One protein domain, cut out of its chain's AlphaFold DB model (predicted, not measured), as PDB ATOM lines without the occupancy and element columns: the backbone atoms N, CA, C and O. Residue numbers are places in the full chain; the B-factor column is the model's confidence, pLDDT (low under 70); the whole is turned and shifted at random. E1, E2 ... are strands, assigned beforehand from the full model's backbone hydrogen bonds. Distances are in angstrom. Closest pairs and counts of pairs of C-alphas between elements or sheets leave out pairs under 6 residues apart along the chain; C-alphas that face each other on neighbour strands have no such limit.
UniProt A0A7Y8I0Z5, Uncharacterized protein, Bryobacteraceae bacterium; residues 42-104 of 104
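What this domain is: This is residues 42 to 104 of the 104 residues of an uncharacterized protein of Bryobacteraceae bacterium (UniProt A0A7Y8I0Z5). Two small antiparallel sheets form the two arms of a wide L: the three-stranded sheet E1, E4, E5 is one arm and the hairpin of E2 and E3 is the other, with the links E1 to E2 and E3 to E4 passing through the corner. After E5 the tail, residues 92 to 104, crosses to the hairpin's side of the corner and folds back on itself. The printed part has 63 residues, with no named helix and five named strands, E1 to E5 along the chain; the class is all strand, with 27 of the 63 residues in named elements. The whole is loose, with a radius of gyration of the C-alphas of 13.7 A, and elongated, with spans of 39 by 24 by 16 A.

Where its parts are: In the larger sheet, E1 is residues 45 to 50, 13.8 A from first to last C-alpha, and begins at C-alpha 45, (154.773, 205.818, 165.839). E4 is residues 78 to 82, 13.2 A long, and E5 is residues 88 to 91, 9.7 A long, ending at C-alpha 91, (163.388, 201.714, 163.353). In the other sheet, E2 is residues 53 to 58, 15.9 A long, and E3 is residues 67 to 72, 16.8 A long, beginning at C-alpha 67, (172.704, 182.979, 178.089).

How they stand to each other: The larger sheet has the order E1, E4, E5, with E4 as its inner strand, and is only just strongly twisted, its C-alphas lying up to 4.0 A off the best plane. E1 and E4 are antiparallel at 149 degrees, with N 48 and O 79 within hydrogen-bond range at 2.8 A. E4 and E5 form a hairpin, antiparallel at 139 degrees, with N 91 and O 78 at 2.8 A. E1 runs on into E2 across a break of 2 residues, at 99 degrees. E2 and E3 form a hairpin, antiparallel at 159 degrees; N 54 and O 71 are 2.8 A apart, and the C-alphas of Ala 53 and Phe 72, which face each other, 4.3 A. E2 and E3 are each apart from E1, E4 and E5. In the tail, residues 96 to 97 pair with residues 102 to 103, antiparallel.

The domain as a whole: The two C-alphas farthest apart, those of Val 44 and Lys 62, are 39.4 A from each other. The printed part has no cut and ends at Gly 104, the chain's last residue. No link is long: E2 to E3, with 8 residues, is short, and the others are tight. The mean pLDDT of the printed part is 92.2, and no printed residue is under 70.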
ATOM      1  N   PRO A  42     151.926 200.260 162.886       88.00
ATOM      2  CA  PRO A  42     151.030 201.403 162.993       88.00
ATOM      3  C   PRO A  42     151.432 202.519 162.024       88.00
ATOM      4  O   PRO A  42     152.616 202.756 161.801       88.00
ATOM      5  N   ARG A  43     150.444 203.230 161.465       90.38
ATOM      6  CA  ARG A  43     150.703 204.364 160.555       90.38
ATOM      7  C   ARG A  43     151.465 205.504 161.235       90.38
ATOM      8  O   ARG A  43     152.143 206.264 160.558       90.38
ATOM      9  N   VAL A  44     151.317 205.622 162.552       93.44
ATOM     10  CA  VAL A  44     151.972 206.627 163.387       93.44
ATOM     11  C   VAL A  44     152.686 205.909 164.520       93.44
ATOM     12  O   VAL A  44     152.100 205.048 165.180       93.44
ATOM     13  N   LEU A  45     153.943 206.282 164.737       96.81
ATOM     14  CA  LEU A  45     154.773 205.818 165.839       96.81
ATOM     15  C   LEU A  45     155.256 207.024 166.641       96.81
ATOM     16  O   LEU A  45     155.536 208.081 166.073       96.81
ATOM     17  N   VAL A  46     155.370 206.853 167.953       97.81
ATOM     18  CA  VAL A  46     155.911 207.870 168.856       97.81
ATOM     19  C   VAL A  46     157.398 207.598 169.040       97.81
ATOM     20  O   VAL A  46     157.784 206.510 169.467       97.81
ATOM     21  N   ARG A  47     158.248 208.574 168.704       97.62
ATOM     22  CA  ARG A  47     159.697 208.487 168.933       97.62
ATOM     23  C   ARG A  47     159.983 208.566 170.432       97.62
ATOM     24  O   ARG A  47     159.595 209.534 171.074       97.62
ATOM     25  N   LEU A  48     160.706 207.579 170.955       97.62
ATOM     26  CA  LEU A  48     161.134 207.525 172.355       97.62
ATOM     27  C   LEU A  48     162.600 207.928 172.529       97.62
ATOM     28  O   LEU A  48     162.968 208.479 173.560       97.62
ATOM     29  N   GLY A  49     163.443 207.663 171.528       97.31
ATOM     30  CA  GLY A  49     164.865 207.986 171.585       97.31
ATOM     31  C   GLY A  49     165.690 207.115 170.647       97.31
ATOM     32  O   GLY A  49     165.239 206.759 169.559       97.31
ATOM     33  N   GLU A  50     166.897 206.769 171.081       96.38
ATOM     34  CA  GLU A  50     167.846 205.931 170.345       96.38
ATOM     35  C   GLU A  50     168.160 204.661 171.139       96.38
ATOM     36  O   GLU A  50     168.397 204.717 172.347       96.38
ATOM     37  N   LEU A  51     168.192 203.510 170.467       94.94
ATOM     38  CA  LEU A  51     168.585 202.249 171.089       94.94
ATOM     39  C   LEU A  51     170.113 202.169 171.151       94.94
ATOM     40  O   LEU A  51     170.766 201.914 170.144       94.94
ATOM     41  N   LYS A  52     170.687 202.385 172.336       93.69
ATOM     42  CA  LYS A  52     172.148 202.364 172.535       93.69
ATOM     43  C   LYS A  52     172.726 200.962 172.693       93.69
ATOM     44  O   LYS A  52     173.854 200.714 172.285       93.69
ATOM     45  N   ALA A  53     171.959 200.052 173.281       93.31
ATOM     46  CA  ALA A  53     172.358 198.667 173.452       93.31
ATOM     47  C   ALA A  53     171.139 197.748 173.419       93.31
ATOM     48  O   ALA A  53     170.045 198.129 173.839       93.31
ATOM     49  N   LEU A  54     171.347 196.521 172.952       92.75
ATOM     50  CA  LEU A  54     170.374 195.444 173.013       92.75
ATOM     51  C   LEU A  54     170.891 194.362 173.954       92.75
ATOM     52  O   LEU A  54     171.912 193.729 173.683       92.75
ATOM     53  N   VAL A  55     170.148 194.127 175.033       95.00
ATOM     54  CA  VAL A  55     170.377 193.008 175.947       95.00
ATOM     55  C   VAL A  55     169.288 191.969 175.710       95.00
ATOM     56  O   VAL A  55     168.103 192.292 175.765       95.00
ATOM     57  N   TYR A  56     169.669 190.727 175.419       94.25
ATOM     58  CA  TYR A  56     168.716 189.641 175.171       94.25
ATOM     59  C   TYR A  56     169.247 188.287 175.643       94.25
ATOM     60  O   TYR A  56     170.454 188.083 175.754       94.25
ATOM     61  N   SER A  57     168.340 187.338 175.873       95.06
ATOM     62  CA  SER A  57     168.679 185.952 176.212       95.06
ATOM     63  C   SER A  57     168.438 185.019 175.027       95.06
ATOM     64  O   SER A  57     167.414 185.111 174.349       95.06
ATOM     65  N   SER A  58     169.375 184.108 174.765       92.81
ATOM     66  CA  SER A  58     169.270 183.114 173.689       92.81
ATOM     67  C   SER A  58     170.044 181.841 174.038       92.81
ATOM     68  O   SER A  58     171.056 181.899 174.729       92.81
ATOM     69  N   ASP A  59     169.591 180.693 173.538       92.81
ATOM     70  CA  ASP A  59     170.278 179.393 173.620       92.81
ATOM     71  C   ASP A  59     171.341 179.205 172.516       92.81
ATOM     72  O   ASP A  59     171.830 178.100 172.275       92.81
ATOM     73  N   ARG A  60     171.717 180.288 171.823       90.56
ATOM     74  CA  ARG A  60     172.739 180.290 170.774       90.56
ATOM     75  C   ARG A  60     174.045 179.639 171.237       90.56
ATOM     76  O   ARG A  60     174.645 180.046 172.228       90.56
ATOM     77  N   GLY A  61     174.514 178.665 170.458       89.00
ATOM     78  CA  GLY A  61     175.723 177.884 170.725       89.00
ATOM     79  C   GLY A  61     175.529 176.721 171.704       89.00
ATOM     80  O   GLY A  61     176.378 175.835 171.732       89.00
ATOM     81  N   LYS A  62     174.431 176.687 172.473       92.25
ATOM     82  CA  LYS A  62     174.124 175.603 173.415       92.25
ATOM     83  C   LYS A  62     172.601 175.440 173.584       92.25
ATOM     84  O   LYS A  62     172.020 176.058 174.480       92.25
ATOM     85  N   PRO A  63     171.946 174.619 172.737       91.75
ATOM     86  CA  PRO A  63     170.501 174.399 172.785       91.75
ATOM     87  C   PRO A  63     169.996 174.114 174.204       91.75
ATOM     88  O   PRO A  63     170.573 173.296 174.919       91.75
ATOM     89  N   GLY A  64     168.918 174.786 174.613       91.94
ATOM     90  CA  GLY A  64     168.308 174.601 175.936       91.94
ATOM     91  C   GLY A  64     169.048 175.254 177.111       91.94
ATOM     92  O   GLY A  64     168.560 175.171 178.233       91.94
ATOM     93  N   GLN A  65     170.181 175.928 176.884       93.44
ATOM     94  CA  GLN A  65     170.923 176.646 177.927       93.44
ATOM     95  C   GLN A  65     171.037 178.132 177.568       93.44
ATOM     96  O   GLN A  65     172.045 178.553 176.992       93.44
ATOM     97  N   PRO A  66     169.993 178.932 177.853       94.38
ATOM     98  CA  PRO A  66     169.986 180.339 177.496       94.38
ATOM     99  C   PRO A  66     171.079 181.107 178.244       94.38
ATOM    100  O   PRO A  66     171.312 180.898 179.433       94.38
ATOM    101  N   ARG A  67     171.734 182.027 177.536       94.81
ATOM    102  CA  ARG A  67     172.704 182.979 178.089       94.81
ATOM    103  C   ARG A  67     172.302 184.388 177.684       94.81
ATOM    104  O   ARG A  67     171.662 184.572 176.646       94.81
ATOM    105  N   SER A  68     172.682 185.366 178.496       96.19
ATOM    106  CA  SER A  68     172.487 186.779 178.183       96.19
ATOM    107  C   SER A  68     173.593 187.280 177.260       96.19
ATOM    108  O   SER A  68     174.767 186.958 177.438       96.19
ATOM    109  N   PHE A  69     173.201 188.077 176.276       93.75
ATOM    110  CA  PHE A  69     174.076 188.748 175.329       93.75
ATOM    111  C   PHE A  69     173.783 190.242 175.375       93.75
ATOM    112  O   PHE A  69     172.623 190.637 175.491       93.75
ATOM    113  N   ILE A  70     174.830 191.050 175.253       93.88
ATOM    114  CA  ILE A  70     174.749 192.498 175.089       93.88
ATOM    115  C   ILE A  70     175.440 192.876 173.782       93.88
ATOM    116  O   ILE A  70     176.532 192.381 173.505       93.88
ATOM    117  N   HIS A  71     174.802 193.738 172.995       91.00
ATOM    118  CA  HIS A  71     175.412 194.375 171.828       91.00
ATOM    119  C   HIS A  71     175.174 195.870 171.912       91.00
ATOM    120  O   HIS A  71     174.034 196.303 172.094       91.00
ATOM    121  N   PHE A  72     176.249 196.638 171.806       91.38
ATOM    122  CA  PHE A  72     176.187 198.088 171.690       91.38
ATOM    123  C   PHE A  72     175.987 198.457 170.226       91.38
ATOM    124  O   PHE A  72     176.504 197.766 169.355       91.38
ATOM    125  N   MET A  73     175.203 199.504 169.983       89.06
ATOM    126  CA  MET A  73     174.877 199.941 168.629       89.06
ATOM    127  C   MET A  73     175.854 201.031 168.194       89.06
ATOM    128  O   MET A  73     175.834 202.122 168.771       89.06
ATOM    129  N   ASP A  74     176.666 200.756 167.175       88.62
ATOM    130  CA  ASP A  74     177.612 201.738 166.620       88.62
ATOM    131  C   ASP A  74     176.859 202.863 165.900       88.62
ATOM    132  O   ASP A  74     177.206 204.041 166.001       88.62
ATOM    133  N   SER A  75     175.770 202.503 165.210       90.12
ATOM    134  CA  SER A  75     174.820 203.435 164.604       90.12
ATOM    135  C   SER A  75     173.427 203.246 165.225       90.12
ATOM    136  O   SER A  75     172.586 202.559 164.629       90.12
ATOM    137  N   PRO A  76     173.140 203.876 166.385       92.06
ATOM    138  CA  PRO A  76     171.912 203.658 167.149       92.06
ATOM    139  C   PRO A  76     170.632 203.833 166.312       92.06
ATOM    140  O   PRO A  76     170.388 204.921 165.782       92.06
ATOM    141  N   PRO A  77     169.777 202.800 166.190       94.38
ATOM    142  CA  PRO A  77     168.478 202.951 165.549       94.38
ATOM    143  C   PRO A  77     167.528 203.780 166.417       94.38
ATOM    144  O   PRO A  77     167.695 203.900 167.635       94.38
ATOM    145  N   THR A  78     166.474 204.313 165.798       96.25
ATOM    146  CA  THR A  78     165.415 205.004 166.538       96.25
ATOM    147  C   THR A  78     164.570 203.986 167.297       96.25
ATOM    148  O   THR A  78     164.044 203.039 166.711       96.25
ATOM    149  N   LEU A  79     164.402 204.206 168.599       96.88
ATOM    150  CA  LEU A  79     163.442 203.483 169.422       96.88
ATOM    151  C   LEU A  79     162.106 204.227 169.391       96.88
ATOM    152  O   LEU A  79     162.045 205.430 169.661       96.88
ATOM    153  N   ALA A  80     161.036 203.512 169.064       97.19
ATOM    154  CA  ALA A  80     159.689 204.058 168.981       97.19
ATOM    155  C   ALA A  80     158.657 203.124 169.621       97.19
ATOM    156  O   ALA A  80     158.939 201.948 169.856       97.19
ATOM    157  N   CYS A  81     157.451 203.625 169.875       96.69
ATOM    158  CA  CYS A  81     156.308 202.811 170.286       96.69
ATOM    159  C   CYS A  81     155.041 203.107 169.474       96.69
ATOM    160  O   CYS A  81     154.964 204.101 168.748       96.69
ATOM    161  N   ASP A  82     154.047 202.220 169.581       94.88
ATOM    162  CA  ASP A  82     152.691 202.538 169.125       94.88
ATOM    163  C   ASP A  82     152.059 203.661 169.966       94.88
ATOM    164  O   ASP A  82     152.491 203.948 171.081       94.88
ATOM    165  N   ALA A  83     151.004 204.288 169.441       94.56
ATOM    166  CA  ALA A  83     150.313 205.386 170.121       94.56
ATOM    167  C   ALA A  83     149.721 205.003 171.494       94.56
ATOM    168  O   ALA A  83     149.438 205.884 172.300       94.56
ATOM    169  N   ALA A  84     149.527 203.709 171.766       94.56
ATOM    170  CA  ALA A  84     149.040 203.212 173.048       94.56
ATOM    171  C   ALA A  84     150.178 202.854 174.027       94.56
ATOM    172  O   ALA A  84     149.893 202.417 175.142       94.56
ATOM    173  N   GLY A  85     151.445 202.977 173.616       94.19
ATOM    174  CA  GLY A  85     152.617 202.584 174.397       94.19
ATOM    175  C   GLY A  85     152.751 201.075 174.638       94.19
ATOM    176  O   GLY A  85     153.446 200.673 175.565       94.19
ATOM    177  N   ARG A  86     152.084 200.217 173.851       92.62
ATOM    178  CA  ARG A  86     151.993 198.763 174.125       92.62
ATOM    179  C   ARG A  86     153.023 197.920 173.385       92.62
ATOM    180  O   ARG A  86     153.274 196.780 173.774       92.62
ATOM    181  N   ARG A  87     153.589 198.439 172.297       92.69
ATOM    182  CA  ARG A  87     154.579 197.745 171.463       92.69
ATOM    183  C   ARG A  87     155.750 198.671 171.181       92.69
ATOM    184  O   ARG A  87     155.538 199.810 170.773       92.69
ATOM    185  N   LEU A  88     156.965 198.159 171.362       94.75
ATOM    186  CA  LEU A  88     158.200 198.826 170.961       94.75
ATOM    187  C   LEU A  88     158.580 198.440 169.530       94.75
ATOM    188  O   LEU A  88     158.382 197.302 169.103       94.75
ATOM    189  N   PHE A  89     159.170 199.389 168.819       94.12
ATOM    190  CA  PHE A  89     159.675 199.248 167.463       94.12
ATOM    191  C   PHE A  89     161.105 199.777 167.407       94.12
ATOM    192  O   PHE A  89     161.401 200.857 167.917       94.12
ATOM    193  N   ILE A  90     161.982 199.014 166.759       93.75
ATOM    194  CA  ILE A  90     163.346 199.428 166.433       93.75
ATOM    195  C   ILE A  90     163.327 199.833 164.959       93.75
ATOM    196  O   ILE A  90     163.061 198.999 164.094       93.75
ATOM    197  N   LEU A  91     163.529 201.121 164.681       92.69
ATOM    198  CA  LEU A  91     163.388 201.714 163.353       92.69
ATOM    199  C   LEU A  91     164.750 202.132 162.796       92.69
ATOM    200  O   LEU A  91     165.479 202.912 163.413       92.69
ATOM    201  N   GLY A  92     165.060 201.655 161.592       87.44
ATOM    202  CA  GLY A  92     166.341 201.917 160.943       87.44
ATOM    203  C   GLY A  92     167.501 201.183 161.622       87.44
ATOM    204  O   GLY A  92     167.328 200.084 162.146       87.44
ATOM    205  N   GLY A  93     168.682 201.801 161.592       81.88
ATOM    206  CA  GLY A  93     169.939 201.186 162.029       81.88
ATOM    207  C   GLY A  93     170.580 200.323 160.943       81.88
ATOM    208  O   GLY A  93     169.918 199.843 160.019       81.88
ATOM    209  N   ARG A  94     171.899 200.144 161.038       84.62
ATOM    210  CA  ARG A  94     172.685 199.320 160.111       84.62
ATOM    211  C   ARG A  94     173.228 198.097 160.832       84.62
ATOM    212  O   ARG A  94     174.433 197.938 160.934       84.62
ATOM    213  N   PHE A  95     172.338 197.224 161.290       88.25
ATOM    214  CA  PHE A  95     172.761 195.999 161.959       88.25
ATOM    215  C   PHE A  95     172.685 194.764 161.056       88.25
ATOM    216  O   PHE A  95     171.901 194.684 160.105       88.25
ATOM    217  N   ARG A  96     173.504 193.763 161.378       89.94
ATOM    218  CA  ARG A  96     173.519 192.438 160.759       89.94
ATOM    219  C   ARG A  96     173.496 191.366 161.835       89.94
ATOM    220  O   ARG A  96     174.188 191.447 162.841       89.94
ATOM    221  N   VAL A  97     172.705 190.326 161.592       92.62
ATOM    222  CA  VAL A  97     172.660 189.135 162.446       92.62
ATOM    223  C   VAL A  97     173.655 188.111 161.900       92.62
ATOM    224  O   VAL A  97     173.502 187.635 160.771       92.62
ATOM    225  N   THR A  98     174.669 187.764 162.693       90.12
ATOM    226  CA  THR A  98     175.799 186.910 162.295       90.12
ATOM    227  C   THR A  98     175.943 185.688 163.215       90.12
ATOM    228  O   THR A  98     175.325 185.616 164.277       90.12
ATOM    229  N   PRO A  99     176.788 184.700 162.869       87.44
ATOM    230  CA  PRO A  99     177.151 183.623 163.794       87.44
ATOM    231  C   PRO A  99     177.867 184.079 165.074       87.44
ATOM    232  O   PRO A  99     178.069 183.253 165.973       87.44
ATOM    233  N   PHE A 100     178.277 185.350 165.169       86.06
ATOM    234  CA  PHE A 100     178.987 185.935 166.309       86.06
ATOM    235  C   PHE A 100     178.115 186.872 167.141       86.06
ATOM    236  O   PHE A 100     178.325 186.937 168.351       86.06
ATOM    237  N   GLY A 101     177.031 187.409 166.586       88.31
ATOM    238  CA  GLY A 101     176.066 188.178 167.357       88.31
ATOM    239  C   GLY A 101     175.183 189.054 166.487       88.31
ATOM    240  O   GLY A 101     174.806 188.668 165.381       88.31
ATOM    241  N   ILE A 102     174.832 190.214 167.027       91.44
ATOM    242  CA  ILE A 102     174.197 191.298 166.288       91.44
ATOM    243  C   ILE A 102     175.252 192.397 166.209       91.44
ATOM    244  O   ILE A 102     175.708 192.875 167.237       91.44
ATOM    245  N   GLU A 103     175.673 192.738 165.000       86.25
ATOM    246  CA  GLU A 103     176.749 193.702 164.738       86.25
ATOM    247  C   GLU A 103     176.163 194.957 164.085       86.25
ATOM    248  O   GLU A 103     175.326 194.795 163.193       86.25
ATOM    249  N   GLY A 104     176.624 196.158 164.461       72.12
ATOM    250  CA  GLY A 104     176.298 197.449 163.822       72.12
ATOM    251  C   GLY A 104     175.695 198.504 164.741       72.12
ATOM    252  O   GLY A 104     175.406 198.178 165.906       72.12
TER     253      GLY A 104